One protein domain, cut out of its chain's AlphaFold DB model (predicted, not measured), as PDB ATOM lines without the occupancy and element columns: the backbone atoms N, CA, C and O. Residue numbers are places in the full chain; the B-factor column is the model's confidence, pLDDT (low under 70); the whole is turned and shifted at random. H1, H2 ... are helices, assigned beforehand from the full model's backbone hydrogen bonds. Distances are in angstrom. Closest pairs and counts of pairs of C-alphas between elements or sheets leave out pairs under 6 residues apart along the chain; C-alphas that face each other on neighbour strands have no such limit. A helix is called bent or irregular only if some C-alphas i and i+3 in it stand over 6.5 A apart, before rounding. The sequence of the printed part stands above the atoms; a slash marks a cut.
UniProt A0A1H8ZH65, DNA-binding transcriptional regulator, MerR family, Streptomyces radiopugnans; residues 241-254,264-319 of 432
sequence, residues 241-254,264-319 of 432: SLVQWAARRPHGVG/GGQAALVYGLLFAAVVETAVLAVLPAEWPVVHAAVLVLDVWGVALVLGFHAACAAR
ATOM      1  N   SER A 241     337.431 201.615 206.123       84.69
ATOM      2  CA  SER A 241     337.280 201.338 204.696       84.69
ATOM      3  C   SER A 241     337.026 202.602 203.875       84.69
ATOM      4  O   SER A 241     337.504 202.680 202.748       84.69
ATOM      5  N   LEU A 242     336.352 203.610 204.439       84.75
ATOM      6  CA  LEU A 242     336.240 204.944 203.843       84.75
ATOM      7  C   LEU A 242     337.627 205.561 203.624       84.75
ATOM      8  O   LEU A 242     337.946 205.989 202.516       84.75
ATOM      9  N   VAL A 243     338.482 205.527 204.653       83.94
ATOM     10  CA  VAL A 243     339.866 206.023 204.570       83.94
ATOM     11  C   VAL A 243     340.670 205.239 203.531       83.94
ATOM     12  O   VAL A 243     341.377 205.829 202.716       83.94
ATOM     13  N   GLN A 244     340.546 203.910 203.516       86.06
ATOM     14  CA  GLN A 244     341.209 203.043 202.535       86.06
ATOM     15  C   GLN A 244     340.758 203.329 201.099       86.06
ATOM     16  O   GLN A 244     341.594 203.406 200.198       86.06
ATOM     17  N   TRP A 245     339.455 203.517 200.888       88.12
ATOM     18  CA  TRP A 245     338.882 203.855 199.592       88.12
ATOM     19  C   TRP A 245     339.373 205.222 199.104       88.12
ATOM     20  O   TRP A 245     339.873 205.323 197.984       88.12
ATOM     21  N   ALA A 246     339.338 206.243 199.969       85.50
ATOM     22  CA  ALA A 246     339.857 207.578 199.670       85.50
ATOM     23  C   ALA A 246     341.363 207.552 199.347       85.50
ATOM     24  O   ALA A 246     341.811 208.180 198.389       85.50
ATOM     25  N   ALA A 247     342.138 206.753 200.086       86.56
ATOM     26  CA  ALA A 247     343.565 206.544 199.847       86.56
ATOM     27  C   ALA A 247     343.870 205.609 198.658       86.56
ATOM     28  O   ALA A 247     345.043 205.362 198.369       86.56
ATOM     29  N   ARG A 248     342.845 205.058 197.986       85.75
ATOM     30  CA  ARG A 248     342.958 204.063 196.903       85.75
ATOM     31  C   ARG A 248     343.789 202.829 197.287       85.75
ATOM     32  O   ARG A 248     344.501 202.269 196.456       85.75
ATOM     33  N   ARG A 249     343.706 202.398 198.550       84.56
ATOM     34  CA  ARG A 249     344.420 201.228 199.083       84.56
ATOM     35  C   ARG A 249     343.450 200.068 199.332       84.56
ATOM     36  O   ARG A 249     342.747 200.098 200.342       84.56
ATOM     37  N   PRO A 250     343.403 199.043 198.462       83.06
ATOM     38  CA  PRO A 250     342.532 197.894 198.679       83.06
ATOM     39  C   PRO A 250     342.984 197.085 199.901       83.06
ATOM     40  O   PRO A 250     344.174 196.882 200.145       83.06
ATOM     41  N   HIS A 251     342.022 196.614 200.688       84.19
ATOM     42  CA  HIS A 251     342.285 195.910 201.933       84.19
ATOM     43  C   HIS A 251     342.524 194.414 201.719       84.19
ATOM     44  O   HIS A 251     341.668 193.693 201.200       84.19
ATOM     45  N   GLY A 252     343.649 193.914 202.236       79.38
ATOM     46  CA  GLY A 252     343.950 192.482 202.266       79.38
ATOM     47  C   GLY A 252     344.202 191.873 200.888       79.38
ATOM     48  O   GLY A 252     343.844 190.719 200.694       79.38
ATOM     49  N   VAL A 253     344.765 192.659 199.965       84.25
ATOM     50  CA  VAL A 253     345.323 192.201 198.687       84.25
ATOM     51  C   VAL A 253     346.845 192.232 198.836       84.25
ATOM     52  O   VAL A 253     347.425 193.313 198.956       84.25
ATOM     53  N   GLY A 254     347.473 191.062 198.929       82.06
ATOM     54  CA  GLY A 254     348.921 190.903 199.035       82.06
ATOM     55  C   GLY A 254     349.636 191.000 197.685       82.06
ATOM     56  O   GLY A 254     349.021 191.115 196.624       82.06
ATOM     57  N   GLY A 264     330.916 197.728 191.621       87.94
ATOM     58  CA  GLY A 264     330.384 198.381 190.426       87.94
ATOM     59  C   GLY A 264     328.904 198.073 190.199       87.94
ATOM     60  O   GLY A 264     328.137 198.972 189.859       87.94
ATOM     61  N   GLY A 265     328.475 196.842 190.493       84.94
ATOM     62  CA  GLY A 265     327.087 196.398 190.323       84.94
ATOM     63  C   GLY A 265     326.029 197.160 191.136       84.94
ATOM     64  O   GLY A 265     324.868 197.174 190.735       84.94
ATOM     65  N   GLN A 266     326.403 197.801 192.250       88.88
ATOM     66  CA  GLN A 266     325.492 198.593 193.101       88.88
ATOM     67  C   GLN A 266     325.790 200.097 193.090       88.88
ATOM     68  O   GLN A 266     325.014 200.874 193.642       88.88
ATOM     69  N   ALA A 267     326.885 200.522 192.454       89.88
ATOM     70  CA  ALA A 267     327.367 201.897 192.526       89.88
ATOM     71  C   ALA A 267     326.324 202.923 192.054       89.88
ATOM     72  O   ALA A 267     326.119 203.928 192.722       89.88
ATOM     73  N   ALA A 268     325.625 202.655 190.946       88.81
ATOM     74  CA  ALA A 268     324.621 203.577 190.407       88.81
ATOM     75  C   ALA A 268     323.451 203.811 191.380       88.81
ATOM     76  O   ALA A 268     323.046 204.950 191.589       88.81
ATOM     77  N   LEU A 269     322.949 202.742 192.008       89.19
ATOM     78  CA  LEU A 269     321.883 202.826 193.007       89.19
ATOM     79  C   LEU A 269     322.346 203.627 194.230       89.19
ATOM     80  O   LEU A 269     321.643 204.526 194.681       89.19
ATOM     81  N   VAL A 270     323.547 203.330 194.737       90.88
ATOM     82  CA  VAL A 270     324.089 204.013 195.918       90.88
ATOM     83  C   VAL A 270     324.361 205.489 195.637       90.88
ATOM     84  O   VAL A 270     324.000 206.332 196.451       90.88
ATOM     85  N   TYR A 271     324.934 205.836 194.483       92.19
ATOM     86  CA  TYR A 271     325.144 207.238 194.118       92.19
ATOM     87  C   TYR A 271     323.830 207.985 193.888       92.19
ATOM     88  O   TYR A 271     323.740 209.151 194.259       92.19
ATOM     89  N   GLY A 272     322.799 207.324 193.350       91.88
ATOM     90  CA  GLY A 272     321.452 207.892 193.269       91.88
ATOM     91  C   GLY A 272     320.864 208.200 194.649       91.88
ATOM     92  O   GLY A 272     320.352 209.296 194.862       91.88
ATOM     93  N   LEU A 273     321.002 207.273 195.603       92.56
ATOM     94  CA  LEU A 273     320.560 207.476 196.985       92.56
ATOM     95  C   LEU A 273     321.350 208.589 197.687       92.56
ATOM     96  O   LEU A 273     320.753 209.436 198.337       92.56
ATOM     97  N   LEU A 274     322.677 208.619 197.529       92.94
ATOM     98  CA  LEU A 274     323.528 209.674 198.088       92.94
ATOM     99  C   LEU A 274     323.171 211.048 197.523       92.94
ATOM    100  O   LEU A 274     323.110 212.015 198.273       92.94
ATOM    101  N   PHE A 275     322.914 211.136 196.217       93.19
ATOM    102  CA  PHE A 275     322.459 212.373 195.595       93.19
ATOM    103  C   PHE A 275     321.122 212.832 196.187       93.19
ATOM    104  O   PHE A 275     321.008 213.987 196.588       93.19
ATOM    105  N   ALA A 276     320.141 211.931 196.291       92.75
ATOM    106  CA  ALA A 276     318.843 212.242 196.883       92.75
ATOM    107  C   ALA A 276     318.974 212.702 198.342       92.75
ATOM    108  O   ALA A 276     318.416 213.736 198.686       92.75
ATOM    109  N   ALA A 277     319.772 212.001 199.154       91.06
ATOM    110  CA  ALA A 277     320.010 212.351 200.552       91.06
ATOM    111  C   ALA A 277     320.670 213.732 200.695       91.06
ATOM    112  O   ALA A 277     320.237 214.538 201.503       91.06
ATOM    113  N   VAL A 278     321.668 214.060 199.865       89.88
ATOM    114  CA  VAL A 278     322.300 215.394 199.881       89.88
ATOM    115  C   VAL A 278     321.313 216.493 199.472       89.88
ATOM    116  O   VAL A 278     321.323 217.573 200.062       89.88
ATOM    117  N   VAL A 279     320.459 216.238 198.474       90.81
ATOM    118  CA  VAL A 279     319.402 217.181 198.065       90.81
ATOM    119  C   VAL A 279     318.381 217.367 199.187       90.81
ATOM    120  O   VAL A 279     318.020 218.500 199.487       90.81
ATOM    121  N   GLU A 280     317.952 216.282 199.828       90.44
ATOM    122  CA  GLU A 280     317.056 216.301 200.987       90.44
ATOM    123  C   GLU A 280     317.646 217.128 202.136       90.44
ATOM    124  O   GLU A 280     316.992 218.059 202.605       90.44
ATOM    125  N   THR A 281     318.916 216.899 202.491       87.06
ATOM    126  CA  THR A 281     319.627 217.692 203.505       87.06
ATOM    127  C   THR A 281     319.661 219.178 203.142       87.06
ATOM    128  O   THR A 281     319.428 220.033 203.994       87.06
ATOM    129  N   ALA A 282     319.921 219.515 201.874       86.44
ATOM    130  CA  ALA A 282     319.934 220.904 201.417       86.44
ATOM    131  C   ALA A 282     318.541 221.556 201.479       86.44
ATOM    132  O   ALA A 282     318.434 222.735 201.806       86.44
ATOM    133  N   VAL A 283     317.475 220.804 201.193       85.25
ATOM    134  CA  VAL A 283     316.088 221.282 201.305       85.25
ATOM    135  C   VAL A 283     315.706 221.508 202.771       85.25
ATOM    136  O   VAL A 283     315.158 222.560 203.100       85.25
ATOM    137  N   LEU A 284     316.034 220.567 203.660       81.94
ATOM    138  CA  LEU A 284     315.759 220.671 205.098       81.94
ATOM    139  C   LEU A 284     316.544 221.807 205.760       81.94
ATOM    140  O   LEU A 284     315.997 222.509 206.607       81.94
ATOM    141  N   ALA A 285     317.771 222.067 205.302       80.00
ATOM    142  CA  ALA A 285     318.573 223.203 205.750       80.00
ATOM    143  C   ALA A 285     317.943 224.576 205.422       80.00
ATOM    144  O   ALA A 285     318.302 225.576 206.043       80.00
ATOM    145  N   VAL A 286     317.008 224.644 204.463       79.81
ATOM    146  CA  VAL A 286     316.346 225.885 204.011       79.81
ATOM    147  C   VAL A 286     314.909 226.027 204.561       79.81
ATOM    148  O   VAL A 286     314.330 227.112 204.493       79.81
ATOM    149  N   LEU A 287     314.324 224.972 205.141       75.31
ATOM    150  CA  LEU A 287     312.984 224.984 205.758       75.31
ATOM    151  C   LEU A 287     312.977 225.666 207.155       75.31
ATOM    152  O   LEU A 287     314.026 225.767 207.794       75.31
ATOM    153  N   PRO A 288     311.826 226.200 207.631       62.47
ATOM    154  CA  PRO A 288     311.824 227.334 208.556       62.47
ATOM    155  C   PRO A 288     312.415 227.055 209.944       62.47
ATOM    156  O   PRO A 288     312.086 226.089 210.629       62.47
ATOM    157  N   ALA A 289     313.250 228.011 210.360       62.50
ATOM    158  CA  ALA A 289     314.074 228.088 211.565       62.50
ATOM    159  C   ALA A 289     313.304 228.322 212.885       62.50
ATOM    160  O   ALA A 289     313.866 228.845 213.846       62.50
ATOM    161  N   GLU A 290     312.025 227.956 212.953       74.81
ATOM    162  CA  GLU A 290     311.195 228.206 214.141       74.81
ATOM    163  C   GLU A 290     311.561 227.276 215.317       74.81
ATOM    164  O   GLU A 290     311.277 227.589 216.471       74.81
ATOM    165  N   TRP A 291     312.243 226.155 215.040       79.50
ATOM    166  CA  TRP A 291     312.642 225.139 216.023       79.50
ATOM    167  C   TRP A 291     314.135 224.789 215.858       79.50
ATOM    168  O   TRP A 291     314.465 223.754 215.273       79.50
ATOM    169  N   PRO A 292     315.068 225.623 216.363       80.31
ATOM    170  CA  PRO A 292     316.505 225.487 216.081       80.31
ATOM    171  C   PRO A 292     317.097 224.150 216.548       80.31
ATOM    172  O   PRO A 292     317.974 223.596 215.892       80.31
ATOM    173  N   VAL A 293     316.586 223.592 217.649       76.88
ATOM    174  CA  VAL A 293     317.030 222.292 218.178       76.88
ATOM    175  C   VAL A 293     316.599 221.141 217.269       76.88
ATOM    176  O   VAL A 293     317.399 220.254 216.983       76.88
ATOM    177  N   VAL A 294     315.354 221.162 216.782       74.75
ATOM    178  CA  VAL A 294     314.834 220.130 215.872       74.75
ATOM    179  C   VAL A 294     315.592 220.176 214.550       74.75
ATOM    180  O   VAL A 294     316.019 219.138 214.059       74.75
ATOM    181  N   HIS A 295     315.838 221.379 214.028       80.00
ATOM    182  CA  HIS A 295     316.647 221.569 212.828       80.00
ATOM    183  C   HIS A 295     318.056 220.986 213.006       80.00
ATOM    184  O   HIS A 295     318.511 220.209 212.168       80.00
ATOM    185  N   ALA A 296     318.743 221.311 214.107       80.06
ATOM    186  CA  ALA A 296     320.076 220.781 214.382       80.06
ATOM    187  C   ALA A 296     320.076 219.247 214.511       80.06
ATOM    188  O   ALA A 296     320.956 218.589 213.961       80.06
ATOM    189  N   ALA A 297     319.078 218.673 215.188       77.81
ATOM    190  CA  ALA A 297     318.949 217.228 215.342       77.81
ATOM    191  C   ALA A 297     318.735 216.521 213.994       77.81
ATOM    192  O   ALA A 297     319.423 215.543 213.705       77.81
ATOM    193  N   VAL A 298     317.834 217.036 213.151       81.94
ATOM    194  CA  VAL A 298     317.579 216.498 211.806       81.94
ATOM    195  C   VAL A 298     318.830 216.601 210.935       81.94
ATOM    196  O   VAL A 298     319.228 215.610 210.334       81.94
ATOM    197  N   LEU A 299     319.518 217.747 210.941       86.12
ATOM    198  CA  LEU A 299     320.752 217.931 210.174       86.12
ATOM    199  C   LEU A 299     321.849 216.938 210.594       86.12
ATOM    200  O   LEU A 299     322.533 216.374 209.743       86.12
ATOM    201  N   VAL A 300     322.016 216.704 211.899       84.56
ATOM    202  CA  VAL A 300     322.971 215.709 212.410       84.56
ATOM    203  C   VAL A 300     322.601 214.303 211.939       84.56
ATOM    204  O   VAL A 300     323.481 213.571 211.485       84.56
ATOM    205  N   LEU A 301     321.320 213.931 212.013       81.06
ATOM    206  CA  LEU A 301     320.835 212.625 211.560       81.06
ATOM    207  C   LEU A 301     321.037 212.427 210.053       81.06
ATOM    208  O   LEU A 301     321.505 211.366 209.641       81.06
ATOM    209  N   ASP A 302     320.762 213.448 209.247       85.25
ATOM    210  CA  ASP A 302     320.943 213.423 207.796       85.25
ATOM    211  C   ASP A 302     322.415 213.272 207.402       85.25
ATOM    212  O   ASP A 302     322.776 212.380 206.630       85.25
ATOM    213  N   VAL A 303     323.293 214.106 207.973       87.12
ATOM    214  CA  VAL A 303     324.742 214.035 207.730       87.12
ATOM    215  C   VAL A 303     325.281 212.667 208.140       87.12
ATOM    216  O   VAL A 303     326.087 212.070 207.417       87.12
ATOM    217  N   TRP A 304     324.809 212.139 209.270       84.75
ATOM    218  CA  TRP A 304     325.150 210.794 209.718       84.75
ATOM    219  C   TRP A 304     324.652 209.719 208.739       84.75
ATOM    220  O   TRP A 304     325.405 208.808 208.391       84.75
ATOM    221  N   GLY A 305     323.427 209.846 208.227       84.75
ATOM    222  CA  GLY A 305     322.857 208.955 207.215       84.75
ATOM    223  C   GLY A 305     323.671 208.933 205.919       84.75
ATOM    224  O   GLY A 305     324.032 207.858 205.428       84.75
ATOM    225  N   VAL A 306     324.050 210.105 205.402       88.88
ATOM    226  CA  VAL A 306     324.927 210.236 204.224       88.88
ATOM    227  C   VAL A 306     326.281 209.572 204.480       88.88
ATOM    228  O   VAL A 306     326.762 208.800 203.644       88.88
ATOM    229  N   ALA A 307     326.884 209.821 205.646       86.94
ATOM    230  CA  ALA A 307     328.156 209.217 206.030       86.94
ATOM    231  C   ALA A 307     328.068 207.682 206.110       86.94
ATOM    232  O   ALA A 307     328.981 206.995 205.641       86.94
ATOM    233  N   LEU A 308     326.967 207.132 206.633       84.25
ATOM    234  CA  LEU A 308     326.728 205.688 206.697       84.25
ATOM    235  C   LEU A 308     326.600 205.057 205.307       84.25
ATOM    236  O   LEU A 308     327.263 204.053 205.030       84.25
ATOM    237  N   VAL A 309     325.791 205.641 204.415       88.75
ATOM    238  CA  VAL A 309     325.610 205.130 203.043       88.75
ATOM    239  C   VAL A 309     326.936 205.166 202.278       88.75
ATOM    240  O   VAL A 309     327.326 204.180 201.642       88.75
ATOM    241  N   LEU A 310     327.671 206.278 202.380       90.25
ATOM    242  CA  LEU A 310     328.972 206.434 201.738       90.25
ATOM    243  C   LEU A 310     330.004 205.454 202.307       90.25
ATOM    244  O   LEU A 310     330.722 204.799 201.550       90.25
ATOM    245  N   GLY A 311     330.058 205.319 203.632       88.94
ATOM    246  CA  GLY A 311     330.943 204.385 204.316       88.94
ATOM    247  C   GLY A 311     330.673 202.939 203.908       88.94
ATOM    248  O   GLY A 311     331.612 202.187 203.641       88.94
ATOM    249  N   PHE A 312     329.405 202.542 203.810       88.50
ATOM    250  CA  PHE A 312     329.025 201.204 203.367       88.50
ATOM    251  C   PHE A 312     329.499 200.910 201.934       88.50
ATOM    252  O   PHE A 312     330.086 199.854 201.669       88.50
ATOM    253  N   HIS A 313     329.310 201.859 201.014       91.88
ATOM    254  CA  HIS A 313     329.799 201.727 199.638       91.88
ATOM    255  C   HIS A 313     331.322 201.665 199.574       91.88
ATOM    256  O   HIS A 313     331.883 200.788 198.916       91.88
ATOM    257  N   ALA A 314     331.999 202.536 200.320       91.38
ATOM    258  CA  ALA A 314     333.449 202.529 200.424       91.38
ATOM    259  C   ALA A 314     333.973 201.210 201.007       91.38
ATOM    260  O   ALA A 314     334.977 200.689 200.529       91.38
ATOM    261  N   ALA A 315     333.268 200.608 201.970       90.31
ATOM    262  CA  ALA A 315     333.579 199.272 202.465       90.31
ATOM    263  C   ALA A 315     333.497 198.211 201.370       90.31
ATOM    264  O   ALA A 315     334.398 197.380 201.274       90.31
ATOM    265  N   CYS A 316     332.472 198.253 200.519       91.25
ATOM    266  CA  CYS A 316     332.360 197.335 199.386       91.25
ATOM    267  C   CYS A 316     333.464 197.566 198.341       91.25
ATOM    268  O   CYS A 316     334.037 196.609 197.824       91.25
ATOM    269  N   ALA A 317     333.800 198.825 198.054       91.38
ATOM    270  CA  ALA A 317     334.806 199.184 197.057       91.38
ATOM    271  C   ALA A 317     336.251 198.913 197.521       91.38
ATOM    272  O   ALA A 317     337.073 198.441 196.739       91.38
ATOM    273  N   ALA A 318     336.573 199.180 198.790       90.75
ATOM    274  CA  ALA A 318     337.909 198.969 199.353       90.75
ATOM    275  C   ALA A 318     338.186 197.507 199.732       90.75
ATOM    276  O   ALA A 318     339.347 197.135 199.915       90.75
ATOM    277  N   ARG A 319     337.151 196.668 199.859       92.00
ATOM    278  CA  ARG A 319     337.268 195.252 200.243       92.00
ATOM    279  C   ARG A 319     336.773 194.343 199.113       92.00
ATOM    280  O   ARG A 319     335.706 193.737 199.260       92.00
TER     281      ARG A 319
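What this domain is: This is residues 241 to 254 and 264 to 319 of the 432 residues of the protein "DNA-binding transcriptional regulator, MerR family" of Streptomyces radiopugnans (UniProt A0A1H8ZH65). A long helical hairpin makes a rod: H3, the longest helix, and H2 run side by side in opposite ways, joined by a turn at one end of the rod. At the other end the short helix H1 packs crosswise on residues 310 to 318 of H3. The printed part has 70 residues, with three named helices in the order H1, H2, H3 and no named strand; the class is all helix. The whole is loose, with a radius of gyration of the C-alphas of 15.4 A, and spans 55 by 21 by 13 A.

Where its parts are: H3 is residues 292 to 318, 38.0 A from first to last C-alpha, from C-alpha 292 at (316.505, 225.487, 216.081) to C-alpha 318 at (337.909, 198.969, 199.353). H2 is residues 264 to 284, 30.4 A long. It is irregular: C-alphas 265 and 268 are 7.6 A apart. H1 is residues 241 to 246, 8.4 A long, and begins with C-alpha 241 at (337.280, 201.338, 204.696).

How they stand to each other: H3 and H2 touch and form a helical hairpin, at a shallow tilt of 12 degrees, opposite ways. Their closest C-alphas, those of Thr 281 and Asp 302, are 6.2 A apart. H1 touches H3 at residues 310 to 318 alone, about perpendicular at 82 degrees; the closest C-alphas, those of Ser 241 and Ala 315, are 4.8 A apart. H1 and H2 are apart. Every O i to N i+4 pair is within hydrogen-bond range in H1 and H3, and 15 of 17 are in H2.

The domain as a whole: The C-alphas of Gly 254 and Glu 290, the two farthest apart, are 55.2 A apart. Residues 255 to 263 are not printed, and C-alphas 254 and 264 are 21.8 A apart across this cut, which falls in the link from H1 to H2. The link from H2 to H3 is short, with 7 residues. Residues 288 to 294, of which 292 to 294 belong to H3, stand free. The mean pLDDT of the printed part is 85.4, and residues 288 to 289 are under 70.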